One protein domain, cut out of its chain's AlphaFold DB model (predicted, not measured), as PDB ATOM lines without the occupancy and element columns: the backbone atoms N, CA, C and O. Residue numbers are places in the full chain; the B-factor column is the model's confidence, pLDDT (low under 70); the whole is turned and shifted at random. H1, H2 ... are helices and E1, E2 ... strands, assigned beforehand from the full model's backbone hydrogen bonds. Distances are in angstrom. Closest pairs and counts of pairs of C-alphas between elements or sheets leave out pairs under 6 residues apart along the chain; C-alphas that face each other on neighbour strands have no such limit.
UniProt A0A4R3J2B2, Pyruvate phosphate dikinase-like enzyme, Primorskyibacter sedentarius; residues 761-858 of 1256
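AT A GLANCE: This is residues 761 to 858 of the 1256 residues of the protein "Pyruvate phosphate dikinase-like enzyme" of Primorskyibacter sedentarius (UniProt A0A4R3J2B2). A small antiparallel sheet of three short strands, in the order E1, E3, E2, forms the middle, with the helix H1 slanting over one face and the short helix H2 on the opposite face. H3 and H4 follow each other nearly in one line and lead away from the sheet, with H1 and H4 toward opposite ends of the long axis; residues 824 to 836 fold back from H4 to E2, and the short H5 grazes the sheet. The printed part has 98 residues, with five named helices and three named strands in the order H1, E1, H2, H3, H4, E2, E3, H5, a mixed class of helices and strands. It is compact, with a radius of gyration of the C-alphas of 14.4 A, and spans 48 by 32 by 24 A, only just elongated.

HOW THE PARTS SIT: H1, residues 761 to 776, is on the sheet of E1, residues 784 to 787, E3, residues 843 to 847, and E2, residues 837 to 840. Its height over the sheet is 8.8 A, from a local plane through just 6 of the sheet's C-alphas; its closest C-alphas to E2 are those of Glu 768 and Leu 840, 7.5 A apart. E1 and E3 are antiparallel at 141 degrees, with N 846 and O 787 within hydrogen-bond range at 2.8 A. H2, residues 790 to 794, is on the opposite face from H1, and its closest C-alphas to E3 are those of Ser 792 and Thr 844, 5.1 A apart. H3, residues 800 to 810, only grazes the sheet; the C-alphas of Gly 807 and Leu 837 are its closest to E2, 6.7 A apart. H3 and H4, residues 815 to 823, touch only at the corner, through Leu 809 and Ser 815, whose C-alphas are 4.8 A apart; they run the same way at a shallow tilt of 11 degrees. H4 is not on the sheet and is apart from H1. E2 and E3 form a hairpin, antiparallel at 129 degrees, with N 840 and O 843 at 2.8 A. E3 is staggered, pairing with E2 over residues 843 to 846 and with E1 over 846 to 847. H5, residues 848 to 852, only grazes the sheet; the C-alphas of Ile 785 and Cys 848 are its closest to E1, 5.3 A apart. In H1, H2, H4 and H5 every O i to N i+4 pair is within hydrogen-bond range; in H3, 5 of 7 are.

IN THESE COORDINATES: H1 begins at C-alpha 761 (23.770, 31.257, 21.963) and is 23.2 A long. E1 measures 7.1 A, H2 6.6 A, H3 15.6 A and H4 12.3 A, the last ending at C-alpha 823 (62.100, 18.716, 46.838). E2 measures 10.1 A, E3 12.8 A and H5 6.1 A, ending at C-alpha 852 (46.460, 11.941, 38.421).

THE WHOLE: The two C-alphas farthest apart are those of Ser 761 and Gly 824, 48.0 A. The printed part has no cut. The link from H4 to E2, 13 residues, is long. The mean pLDDT of the printed part is 87.5, and residues 833 to 834 are under 70.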
ATOM      1  N   SER A 761      23.593  31.894  20.655       71.88
ATOM      2  CA  SER A 761      23.770  31.257  21.963       71.88
ATOM      3  C   SER A 761      23.892  29.730  21.920       71.88
ATOM      4  O   SER A 761      24.679  29.149  22.667       71.88
ATOM      5  N   GLU A 762      23.136  29.065  21.046       71.12
ATOM      6  CA  GLU A 762      23.205  27.608  20.870       71.12
ATOM      7  C   GLU A 762      24.478  27.195  20.131       71.12
ATOM      8  O   GLU A 762      25.058  26.152  20.445       71.12
ATOM      9  N   GLN A 763      24.957  28.041  19.213       76.12
ATOM     10  CA  GLN A 763      26.242  27.838  18.549       76.12
ATOM     11  C   GLN A 763      27.390  27.874  19.563       76.12
ATOM     12  O   GLN A 763      28.177  26.936  19.631       76.12
ATOM     13  N   VAL A 764      27.427  28.895  20.427       82.12
ATOM     14  CA  VAL A 764      28.439  29.023  21.488       82.12
ATOM     15  C   VAL A 764      28.441  27.806  22.424       82.12
ATOM     16  O   VAL A 764      29.509  27.294  22.765       82.12
ATOM     17  N   ARG A 765      27.258  27.303  22.804       82.94
ATOM     18  CA  ARG A 765      27.115  26.063  23.588       82.94
ATOM     19  C   ARG A 765      27.651  24.840  22.838       82.94
ATOM     20  O   ARG A 765      28.308  23.994  23.438       82.94
ATOM     21  N   THR A 766      27.346  24.726  21.549       79.44
ATOM     22  CA  THR A 766      27.774  23.599  20.708       79.44
ATOM     23  C   THR A 766      29.290  23.582  20.539       79.44
ATOM     24  O   THR A 766      29.905  22.531  20.713       79.44
ATOM     25  N   ASP A 767      29.892  24.742  20.282       84.38
ATOM     26  CA  ASP A 767      31.340  24.906  20.143       84.38
ATOM     27  C   ASP A 767      32.078  24.513  21.434       84.38
ATOM     28  O   ASP A 767      33.134  23.882  21.385       84.38
ATOM     29  N   GLU A 768      31.513  24.846  22.599       88.88
ATOM     30  CA  GLU A 768      32.084  24.460  23.893       88.88
ATOM     31  C   GLU A 768      32.037  22.944  24.114       88.88
ATOM     32  O   GLU A 768      33.046  22.344  24.485       88.88
ATOM     33  N   TRP A 769      30.914  22.286  23.813       87.88
ATOM     34  CA  TRP A 769      30.845  20.824  23.874       87.88
ATOM     35  C   TRP A 769      31.808  20.156  22.890       87.88
ATOM     36  O   TRP A 769      32.469  19.182  23.245       87.88
ATOM     37  N   GLN A 770      31.936  20.684  21.670       86.31
ATOM     38  CA  GLN A 770      32.896  20.173  20.691       86.31
ATOM     39  C   GLN A 770      34.339  20.283  21.185       86.31
ATOM     40  O   GLN A 770      35.114  19.351  20.976       86.31
ATOM     41  N   ARG A 771      34.700  21.377  21.869       90.06
ATOM     42  CA  ARG A 771      36.017  21.518  22.504       90.06
ATOM     43  C   ARG A 771      36.274  20.382  23.496       90.06
ATOM     44  O   ARG A 771      37.291  19.708  23.376       90.06
ATOM     45  N   ILE A 772      35.322  20.106  24.390       90.62
ATOM     46  CA  ILE A 772      35.427  19.007  25.364       90.62
ATOM     47  C   ILE A 772      35.559  17.653  24.669       90.62
ATOM     48  O   ILE A 772      36.456  16.880  24.987       90.62
ATOM     49  N   PHE A 773      34.719  17.358  23.681       89.75
ATOM     50  CA  PHE A 773      34.817  16.077  22.986       89.75
ATOM     51  C   PHE A 773      36.129  15.921  22.214       89.75
ATOM     52  O   PHE A 773      36.690  14.833  22.188       89.75
ATOM     53  N   ASN A 774      36.668  16.992  21.632       86.81
ATOM     54  CA  ASN A 774      37.978  16.939  20.983       86.81
ATOM     55  C   ASN A 774      39.107  16.615  21.971       86.81
ATOM     56  O   ASN A 774      40.035  15.892  21.601       86.81
ATOM     57  N   ASP A 775      39.008  17.121  23.202       86.94
ATOM     58  CA  ASP A 775      39.997  16.897  24.256       86.94
ATOM     59  C   ASP A 775      39.892  15.490  24.878       86.94
ATOM     60  O   ASP A 775      40.925  14.913  25.220       86.94
ATOM     61  N   PHE A 776      38.680  14.917  24.969       90.19
ATOM     62  CA  PHE A 776      38.397  13.689  25.737       90.19
ATOM     63  C   PHE A 776      37.797  12.514  24.938       90.19
ATOM     64  O   PHE A 776      37.418  11.509  25.533       90.19
ATOM     65  N   LYS A 777      37.719  12.575  23.602       86.06
ATOM     66  CA  LYS A 777      37.146  11.502  22.750       86.06
ATOM     67  C   LYS A 777      37.747  10.103  22.944       86.06
ATOM     68  O   LYS A 777      37.092   9.121  22.614       86.06
ATOM     69  N   ASP A 778      38.997  10.031  23.404       84.75
ATOM     70  CA  ASP A 778      39.757   8.786  23.573       84.75
ATOM     71  C   ASP A 778      39.745   8.289  25.038       84.75
ATOM     72  O   ASP A 778      40.396   7.289  25.347       84.75
ATOM     73  N   ALA A 779      39.047   8.989  25.941       86.94
ATOM     74  CA  ALA A 779      38.924   8.611  27.349       86.94
ATOM     75  C   ALA A 779      37.994   7.400  27.538       86.94
ATOM     76  O   ALA A 779      37.113   7.147  26.710       86.94
ATOM     77  N   ASP A 780      38.158   6.663  28.643       87.50
ATOM     78  CA  ASP A 780      37.199   5.614  28.997       87.50
ATOM     79  C   ASP A 780      35.813   6.248  29.237       87.50
ATOM     80  O   ASP A 780      35.697   7.204  30.009       87.50
ATOM     81  N   PRO A 781      34.745   5.733  28.600       86.19
ATOM     82  CA  PRO A 781      33.386   6.239  28.755       86.19
ATOM     83  C   PRO A 781      32.882   6.413  30.189       86.19
ATOM     84  O   PRO A 781      32.000   7.249  30.402       86.19
ATOM     85  N   ASN A 782      33.359   5.590  31.129       84.38
ATOM     86  CA  ASN A 782      32.853   5.547  32.505       84.38
ATOM     87  C   ASN A 782      33.795   6.212  33.516       84.38
ATOM     88  O   ASN A 782      33.388   6.421  34.660       84.38
ATOM     89  N   ASP A 783      35.021   6.546  33.117       89.25
ATOM     90  CA  ASP A 783      35.942   7.262  33.991       89.25
ATOM     91  C   ASP A 783      35.532   8.736  34.091       89.25
ATOM     92  O   ASP A 783      35.027   9.351  33.145       89.25
ATOM     93  N   VAL A 784      35.731   9.319  35.274       89.94
ATOM     94  CA  VAL A 784      35.490  10.747  35.492       89.94
ATOM     95  C   VAL A 784      36.594  11.526  34.787       89.94
ATOM     96  O   VAL A 784      37.728  11.535  35.255       89.94
ATOM     97  N   ILE A 785      36.253  12.210  33.695       93.62
ATOM     98  CA  ILE A 785      37.201  12.992  32.887       93.62
ATOM     99  C   ILE A 785      37.380  14.417  33.418       93.62
ATOM    100  O   ILE A 785      38.468  14.987  33.333       93.62
ATOM    101  N   LEU A 786      36.318  14.988  33.991       93.44
ATOM    102  CA  LEU A 786      36.293  16.352  34.508       93.44
ATOM    103  C   LEU A 786      35.675  16.379  35.900       93.44
ATOM    104  O   LEU A 786      34.606  15.806  36.119       93.44
ATOM    105  N   MET A 787      36.304  17.097  36.831       89.25
ATOM    106  CA  MET A 787      35.759  17.290  38.176       89.25
ATOM    107  C   MET A 787      35.926  18.717  38.704       89.25
ATOM    108  O   MET A 787      36.896  19.395  38.381       89.25
ATOM    109  N   ARG A 788      34.995  19.163  39.549       86.06
ATOM    110  CA  ARG A 788      35.114  20.370  40.372       86.06
ATOM    111  C   ARG A 788      35.711  19.991  41.719       86.06
ATOM    112  O   ARG A 788      35.218  19.083  42.387       86.06
ATOM    113  N   ASP A 789      36.769  20.679  42.113       84.19
ATOM    114  CA  ASP A 789      37.539  20.365  43.316       84.19
ATOM    115  C   ASP A 789      37.899  21.634  44.110       84.19
ATOM    116  O   ASP A 789      37.279  22.685  43.946       84.19
ATOM    117  N   GLU A 790      38.901  21.552  44.986       80.06
ATOM    118  CA  GLU A 790      39.408  22.690  45.752       80.06
ATOM    119  C   GLU A 790      39.813  23.903  44.890       80.06
ATOM    120  O   GLU A 790      39.690  25.042  45.342       80.06
ATOM    121  N   MET A 791      40.274  23.704  43.651       83.56
ATOM    122  CA  MET A 791      40.630  24.799  42.744       83.56
ATOM    123  C   MET A 791      39.380  25.494  42.201       83.56
ATOM    124  O   MET A 791      39.392  26.711  42.003       83.56
ATOM    125  N   SER A 792      38.279  24.755  42.051       84.00
ATOM    126  CA  SER A 792      36.970  25.313  41.708       84.00
ATOM    127  C   SER A 792      36.375  26.167  42.833       84.00
ATOM    128  O   SER A 792      35.606  27.069  42.534       84.00
ATOM    129  N   GLU A 793      36.733  25.947  44.104       77.69
ATOM    130  CA  GLU A 793      36.351  26.858  45.203       77.69
ATOM    131  C   GLU A 793      37.134  28.174  45.150       77.69
ATOM    132  O   GLU A 793      36.602  29.254  45.412       77.69
ATOM    133  N   VAL A 794      38.427  28.074  44.838       81.44
ATOM    134  CA  VAL A 794      39.356  29.207  44.848       81.44
ATOM    135  C   VAL A 794      39.110  30.144  43.669       81.44
ATOM    136  O   VAL A 794      39.213  31.365  43.817       81.44
ATOM    137  N   LEU A 795      38.799  29.576  42.506       87.50
ATOM    138  CA  LEU A 795      38.594  30.312  41.269       87.50
ATOM    139  C   LEU A 795      37.373  29.753  40.520       87.50
ATOM    140  O   LEU A 795      37.534  29.117  39.483       87.50
ATOM    141  N   PRO A 796      36.143  29.948  41.025       84.50
ATOM    142  CA  PRO A 796      34.954  29.264  40.506       84.50
ATOM    143  C   PRO A 796      34.561  29.692  39.095       84.50
ATOM    144  O   PRO A 796      34.124  28.868  38.292       84.50
ATOM    145  N   ARG A 797      34.717  30.987  38.804       87.88
ATOM    146  CA  ARG A 797      34.348  31.639  37.543       87.88
ATOM    147  C   ARG A 797      35.504  32.509  37.079       87.88
ATOM    148  O   ARG A 797      35.457  33.726  37.257       87.88
ATOM    149  N   PRO A 798      36.573  31.882  36.584       92.44
ATOM    150  CA  PRO A 798      37.779  32.597  36.245       92.44
ATOM    151  C   PRO A 798      37.522  33.551  35.083       92.44
ATOM    152  O   PRO A 798      36.938  33.168  34.066       92.44
ATOM    153  N   THR A 799      38.036  34.770  35.181       94.69
ATOM    154  CA  THR A 799      38.333  35.538  33.967       94.69
ATOM    155  C   THR A 799      39.548  34.928  33.248       94.69
ATOM    156  O   THR A 799      40.406  34.340  33.915       94.69
ATOM    157  N   PRO A 800      39.670  35.040  31.910       94.94
ATOM    158  CA  PRO A 800      40.836  34.552  31.162       94.94
ATOM    159  C   PRO A 800      42.189  34.988  31.747       94.94
ATOM    160  O   PRO A 800      43.134  34.193  31.807       94.94
ATOM    161  N   LEU A 801      42.278  36.218  32.267       95.94
ATOM    162  CA  LEU A 801      43.498  36.718  32.898       95.94
ATOM    163  C   LEU A 801      43.833  35.952  34.179       95.94
ATOM    164  O   LEU A 801      44.962  35.497  34.363       95.94
ATOM    165  N   SER A 802      42.847  35.779  35.061       95.62
ATOM    166  CA  SER A 802      43.011  35.018  36.301       95.62
ATOM    167  C   SER A 802      43.299  33.545  36.019       95.62
ATOM    168  O   SER A 802      44.149  32.951  36.679       95.62
ATOM    169  N   PHE A 803      42.637  32.961  35.012       94.38
ATOM    170  CA  PHE A 803      42.835  31.566  34.622       94.38
ATOM    171  C   PHE A 803      44.249  31.305  34.106       94.38
ATOM    172  O   PHE A 803      44.896  30.360  34.545       94.38
ATOM    173  N   SER A 804      44.745  32.155  33.204       93.69
ATOM    174  CA  SER A 804      46.094  32.034  32.638       93.69
ATOM    175  C   SER A 804      47.185  32.301  33.682       93.69
ATOM    176  O   SER A 804      48.171  31.562  33.736       93.69
ATOM    177  N   LEU A 805      46.983  33.279  34.577       93.56
ATOM    178  CA  LEU A 805      47.848  33.493  35.739       93.56
ATOM    179  C   LEU A 805      47.921  32.229  36.601       93.56
ATOM    180  O   LEU A 805      49.015  31.755  36.903       93.56
ATOM    181  N   MET A 806      46.765  31.671  36.964       92.56
ATOM    182  CA  MET A 806      46.684  30.472  37.790       92.56
ATOM    183  C   MET A 806      47.345  29.288  37.080       92.56
ATOM    184  O   MET A 806      48.247  28.671  37.634       92.56
ATOM    185  N   GLY A 807      47.005  29.039  35.813       91.94
ATOM    186  CA  GLY A 807      47.598  27.984  34.994       91.94
ATOM    187  C   GLY A 807      49.125  28.061  34.907       91.94
ATOM    188  O   GLY A 807      49.803  27.037  35.004       91.94
ATOM    189  N   SER A 808      49.708  29.264  34.849       91.69
ATOM    190  CA  SER A 808      51.169  29.438  34.822       91.69
ATOM    191  C   SER A 808      51.892  28.861  36.054       91.69
ATOM    192  O   SER A 808      53.050  28.452  35.949       91.69
ATOM    193  N   LEU A 809      51.208  28.730  37.198       92.88
ATOM    194  CA  LEU A 809      51.769  28.151  38.424       92.88
ATOM    195  C   LEU A 809      51.923  26.619  38.324       92.88
ATOM    196  O   LEU A 809      52.899  26.069  38.841       92.88
ATOM    197  N   TRP A 810      51.007  25.930  37.626       91.19
ATOM    198  CA  TRP A 810      51.037  24.471  37.392       91.19
ATOM    199  C   TRP A 810      51.526  24.082  35.992       91.19
ATOM    200  O   TRP A 810      51.679  22.896  35.696       91.19
ATOM    201  N   ALA A 811      51.786  25.025  35.094       89.75
ATOM    202  CA  ALA A 811      52.378  24.701  33.804       89.75
ATOM    203  C   ALA A 811      53.741  23.999  33.985       89.75
ATOM    204  O   ALA A 811      54.416  24.140  35.010       89.75
ATOM    205  N   ALA A 812      54.182  23.238  32.981       87.69
ATOM    206  CA  ALA A 812      55.554  22.733  32.969       87.69
ATOM    207  C   ALA A 812      56.541  23.917  33.048       87.69
ATOM    208  O   ALA A 812      56.420  24.894  32.304       87.69
ATOM    209  N   GLY A 813      57.510  23.851  33.963       87.62
ATOM    210  CA  GLY A 813      58.392  24.970  34.310       87.62
ATOM    211  C   GLY A 813      57.782  26.067  35.194       87.62
ATOM    212  O   GLY A 813      58.505  27.006  35.517       87.62
ATOM    213  N   GLY A 814      56.514  25.950  35.593       91.56
ATOM    214  CA  GLY A 814      55.853  26.823  36.563       91.56
ATOM    215  C   GLY A 814      56.276  26.546  38.009       91.56
ATOM    216  O   GLY A 814      57.133  25.696  38.281       91.56
ATOM    217  N   SER A 815      55.652  27.249  38.955       94.88
ATOM    218  CA  SER A 815      55.999  27.211  40.382       94.88
ATOM    219  C   SER A 815      56.025  25.803  40.964       94.88
ATOM    220  O   SER A 815      56.967  25.435  41.666       94.88
ATOM    221  N   VAL A 816      55.006  24.994  40.652       93.50
ATOM    222  CA  VAL A 816      54.863  23.647  41.216       93.50
ATOM    223  C   VAL A 816      55.912  22.693  40.640       93.50
ATOM    224  O   VAL A 816      56.500  21.920  41.392       93.50
ATOM    225  N   ASP A 817      56.244  22.786  39.346       92.88
ATOM    226  CA  ASP A 817      57.333  21.995  38.743       92.88
ATOM    227  C   ASP A 817      58.695  22.363  39.357       92.88
ATOM    228  O   ASP A 817      59.514  21.493  39.661       92.88
ATOM    229  N   ILE A 818      58.951  23.658  39.582       93.56
ATOM    230  CA  ILE A 818      60.173  24.123  40.255       93.56
ATOM    231  C   ILE A 818      60.225  23.591  41.694       93.56
ATOM    232  O   ILE A 818      61.247  23.024  42.089       93.56
ATOM    233  N   ALA A 819      59.134  23.703  42.455       94.94
ATOM    234  CA  ALA A 819      59.045  23.201  43.825       94.94
ATOM    235  C   ALA A 819      59.266  21.684  43.897       94.94
ATOM    236  O   ALA A 819      60.087  21.218  44.692       94.94
ATOM    237  N   CYS A 820      58.618  20.914  43.016       92.81
ATOM    238  CA  CYS A 820      58.804  19.469  42.923       92.81
ATOM    239  C   CYS A 820      60.268  19.102  42.663       92.81
ATOM    240  O   CYS A 820      60.821  18.246  43.356       92.81
ATOM    241  N   ARG A 821      60.936  19.791  41.728       90.06
ATOM    242  CA  ARG A 821      62.365  19.572  41.451       90.06
ATOM    243  C   ARG A 821      63.248  19.882  42.657       90.06
ATOM    244  O   ARG A 821      64.151  19.101  42.943       90.06
ATOM    245  N   GLN A 822      62.982  20.975  43.371       92.75
ATOM    246  CA  GLN A 822      63.763  21.363  44.551       92.75
ATOM    247  C   GLN A 822      63.560  20.400  45.736       92.75
ATOM    248  O   GLN A 822      64.509  20.133  46.465       92.75
ATOM    249  N   LEU A 823      62.374  19.799  45.877       92.06
ATOM    250  CA  LEU A 823      62.100  18.716  46.838       92.06
ATOM    251  C   LEU A 823      62.546  17.325  46.327       92.06
ATOM    252  O   LEU A 823      62.541  16.323  47.051       92.06
ATOM    253  N   GLY A 824      62.946  17.237  45.056       89.00
ATOM    254  CA  GLY A 824      63.321  16.002  44.375       89.00
ATOM    255  C   GLY A 824      62.168  15.003  44.224       89.00
ATOM    256  O   GLY A 824      62.414  13.799  44.284       89.00
ATOM    257  N   VAL A 825      60.932  15.481  44.086       89.56
ATOM    258  CA  VAL A 825      59.741  14.677  43.769       89.56
ATOM    259  C   VAL A 825      59.379  14.826  42.288       89.56
ATOM    260  O   VAL A 825      59.766  15.794  41.630       89.56
ATOM    261  N   ASN A 826      58.674  13.840  41.732       86.44
ATOM    262  CA  ASN A 826      58.371  13.816  40.301       86.44
ATOM    263  C   ASN A 826      57.262  14.810  39.938       86.44
ATOM    264  O   ASN A 826      56.282  14.951  40.662       86.44
ATOM    265  N   TYR A 827      57.401  15.431  38.768       88.69
ATOM    266  CA  TYR A 827      56.373  16.252  38.139       88.69
ATOM    267  C   TYR A 827      56.170  15.760  36.707       88.69
ATOM    268  O   TYR A 827      57.121  15.769  35.917       88.69
ATOM    269  N   ASN A 828      54.972  15.271  36.380       86.06
ATOM    270  CA  ASN A 828      54.755  14.486  35.158       86.06
ATOM    271  C   ASN A 828      53.825  15.146  34.135       86.06
ATOM    272  O   ASN A 828      53.520  14.514  33.123       86.06
ATOM    273  N   LEU A 829      53.390  16.390  34.360       87.38
ATOM    274  CA  LEU A 829      52.536  17.074  33.390       87.38
ATOM    275  C   LEU A 829      53.232  17.245  32.030       87.38
ATOM    276  O   LEU A 829      54.457  17.408  31.970       87.38
ATOM    277  N   PRO A 830      52.465  17.183  30.927       83.62
ATOM    278  CA  PRO A 830      53.001  17.350  29.588       83.62
ATOM    279  C   PRO A 830      53.387  18.803  29.289       83.62
ATOM    280  O   PRO A 830      52.768  19.749  29.774       83.62
ATOM    281  N   GLU A 831      54.392  18.977  28.431       84.00
ATOM    282  CA  GLU A 831      54.751  20.289  27.884       84.00
ATOM    283  C   GLU A 831      53.616  20.921  27.064       84.00
ATOM    284  O   GLU A 831      52.904  20.234  26.330       84.00
ATOM    285  N   GLY A 832      53.501  22.251  27.135       73.31
ATOM    286  CA  GLY A 832      52.573  23.041  26.317       73.31
ATOM    287  C   GLY A 832      51.127  23.105  26.819       73.31
ATOM    288  O   GLY A 832      50.327  23.798  26.200       73.31
ATOM    289  N   ARG A 833      50.778  22.430  27.925       69.44
ATOM    290  CA  ARG A 833      49.489  22.622  28.612       69.44
ATOM    291  C   ARG A 833      49.648  23.546  29.831       69.44
ATOM    292  O   ARG A 833      50.641  23.407  30.552       69.44
ATOM    293  N   PRO A 834      48.679  24.435  30.115       67.06
ATOM    294  CA  PRO A 834      48.721  25.375  31.241       67.06
ATOM    295  C   PRO A 834      48.435  24.715  32.608       67.06
ATOM    296  O   PRO A 834      47.947  25.365  33.522       67.06
ATOM    297  N   GLY A 835      48.711  23.416  32.774       82.81
ATOM    298  CA  GLY A 835      48.393  22.656  33.986       82.81
ATOM    299  C   GLY A 835      47.263  21.639  33.794       82.81
ATOM    300  O   GLY A 835      46.980  21.222  32.674       82.81
ATOM    301  N   HIS A 836      46.652  21.225  34.909       89.94
ATOM    302  CA  HIS A 836      45.498  20.312  34.966       89.94
ATOM    303  C   HIS A 836      44.147  21.049  35.049       89.94
ATOM    304  O   HIS A 836      43.096  20.416  35.030       89.94
ATOM    305  N   LEU A 837      44.169  22.378  35.173       91.00
ATOM    306  CA  LEU A 837      42.970  23.210  35.204       91.00
ATOM    307  C   LEU A 837      42.403  23.346  33.789       91.00
ATOM    308  O   LEU A 837      43.145  23.580  32.834       91.00
ATOM    309  N   THR A 838      41.083  23.265  33.662       92.06
ATOM    310  CA  THR A 838      40.352  23.563  32.427       92.06
ATOM    311  C   THR A 838      39.070  24.323  32.753       92.06
ATOM    312  O   THR A 838      38.591  24.302  33.885       92.06
ATOM    313  N   THR A 839      38.504  25.030  31.784       91.44
ATOM    314  CA  THR A 839      37.178  25.634  31.946       91.44
ATOM    315  C   THR A 839      36.127  24.745  31.302       91.44
ATOM    316  O   THR A 839      36.414  24.055  30.327       91.44
ATOM    317  N   LEU A 840      34.898  24.783  31.801       91.62
ATOM    318  CA  LEU A 840      33.726  24.200  31.157       91.62
ATOM    319  C   LEU A 840      32.549  25.152  31.357       91.62
ATOM    320  O   LEU A 840      32.141  25.403  32.488       91.62
ATOM    321  N   PHE A 841      32.039  25.723  30.266       90.06
ATOM    322  CA  PHE A 841      30.972  26.732  30.295       90.06
ATOM    323  C   PHE A 841      31.277  27.924  31.228       90.06
ATOM    324  O   PHE A 841      30.397  28.459  31.897       90.06
ATOM    325  N   GLY A 842      32.547  28.334  31.291       87.75
ATOM    326  CA  GLY A 842      33.008  29.435  32.146       87.75
ATOM    327  C   GLY A 842      33.204  29.078  33.626       87.75
ATOM    328  O   GLY A 842      33.574  29.957  34.402       87.75
ATOM    329  N   LEU A 843      32.988  27.818  34.017       88.75
ATOM    330  CA  LEU A 843      33.304  27.299  35.349       88.75
ATOM    331  C   LEU A 843      34.669  26.605  35.352       88.75
ATOM    332  O   LEU A 843      35.030  25.955  34.373       88.75
ATOM    333  N   THR A 844      35.404  26.687  36.460       91.00
ATOM    334  CA  THR A 844      36.661  25.936  36.623       91.00
ATOM    335  C   THR A 844      36.390  24.467  36.910       91.00
ATOM    336  O   THR A 844      35.707  24.129  37.880       91.00
ATOM    337  N   TYR A 845      36.999  23.611  36.100       92.62
ATOM    338  CA  TYR A 845      37.093  22.169  36.273       92.62
ATOM    339  C   TYR A 845      38.562  21.742  36.274       92.62
ATOM    340  O   TYR A 845      39.474  22.485  35.907       92.62
ATOM    341  N   VAL A 846      38.778  20.501  36.670       92.06
ATOM    342  CA  VAL A 846      40.056  19.819  36.605       92.06
ATOM    343  C   VAL A 846      39.952  18.637  35.659       92.06
ATOM    344  O   VAL A 846      39.027  17.836  35.765       92.06
ATOM    345  N   ASP A 847      40.925  18.542  34.759       93.50
ATOM    346  CA  ASP A 847      41.215  17.351  33.970       93.50
ATOM    347  C   ASP A 847      41.781  16.269  34.907       93.50
ATOM    348  O   ASP A 847      42.878  16.410  35.466       93.50
ATOM    349  N   CYS A 848      40.995  15.214  35.128       91.81
ATOM    350  CA  CYS A 848      41.312  14.160  36.090       91.81
ATOM    351  C   CYS A 848      42.559  13.358  35.702       91.81
ATOM    352  O   CYS A 848      43.353  13.013  36.583       91.81
ATOM    353  N   ASP A 849      42.773  13.117  34.407       89.38
ATOM    354  CA  ASP A 849      43.942  12.391  33.908       89.38
ATOM    355  C   ASP A 849      45.214  13.195  34.175       89.38
ATOM    356  O   ASP A 849      46.211  12.675  34.686       89.38
ATOM    357  N   LEU A 850      45.173  14.502  33.905       89.88
ATOM    358  CA  LEU A 850      46.287  15.390  34.222       89.88
ATOM    359  C   LEU A 850      46.490  15.549  35.733       89.88
ATOM    360  O   LEU A 850      47.639  15.574  36.182       89.88
ATOM    361  N   LYS A 851      45.419  15.611  36.536       89.62
ATOM    362  CA  LYS A 851      45.532  15.651  38.004       89.62
ATOM    363  C   LYS A 851      46.195  14.382  38.543       89.62
ATOM    364  O   LYS A 851      47.058  14.473  39.414       89.62
ATOM    365  N   ALA A 852      45.865  13.209  38.003       88.31
ATOM    366  CA  ALA A 852      46.460  11.941  38.421       88.31
ATOM    367  C   ALA A 852      47.987  11.906  38.207       88.31
ATOM    368  O   ALA A 852      48.720  11.352  39.029       88.31
ATOM    369  N   LEU A 853      48.496  12.570  37.161       86.75
ATOM    370  CA  LEU A 853      49.938  12.696  36.904       86.75
ATOM    371  C   LEU A 853      50.692  13.519  37.967       86.75
ATOM    372  O   LEU A 853      51.921  13.415  38.056       86.75
ATOM    373  N   LEU A 854      49.977  14.321  38.762       85.19
ATOM    374  CA  LEU A 854      50.517  15.125  39.862       85.19
ATOM    375  C   LEU A 854      50.533  14.391  41.209       85.19
ATOM    376  O   LEU A 854      51.056  14.933  42.184       85.19
ATOM    377  N   ALA A 855      49.986  13.174  41.286       82.19
ATOM    378  CA  ALA A 855      49.954  12.411  42.526       82.19
ATOM    379  C   ALA A 855      51.374  12.118  43.053       82.19
ATOM    380  O   ALA A 855      52.243  11.589  42.351       82.19
ATOM    381  N   LEU A 856      51.602  12.446  44.327       77.00
ATOM    382  CA  LEU A 856      52.877  12.243  45.013       77.00
ATOM    383  C   LEU A 856      53.057  10.772  45.404       77.00
ATOM    384  O   LEU A 856      52.575  10.327  46.439       77.00
ATOM    385  N   ASN A 857      53.821  10.027  44.604       75.00
ATOM    386  CA  ASN A 857      54.278   8.684  44.961       75.00
ATOM    387  C   ASN A 857      55.680   8.747  45.576       75.00
ATOM    388  O   ASN A 857      56.678   8.943  44.877       75.00
ATOM    389  N   VAL A 858      55.753   8.589  46.899       79.94
ATOM    390  CA  VAL A 858      56.978   8.780  47.683       79.94
ATOM    391  C   VAL A 858      57.509   7.431  48.178       79.94
ATOM    392  O   VAL A 858      56.809   6.686  48.853       79.94
TER     393      VAL A 858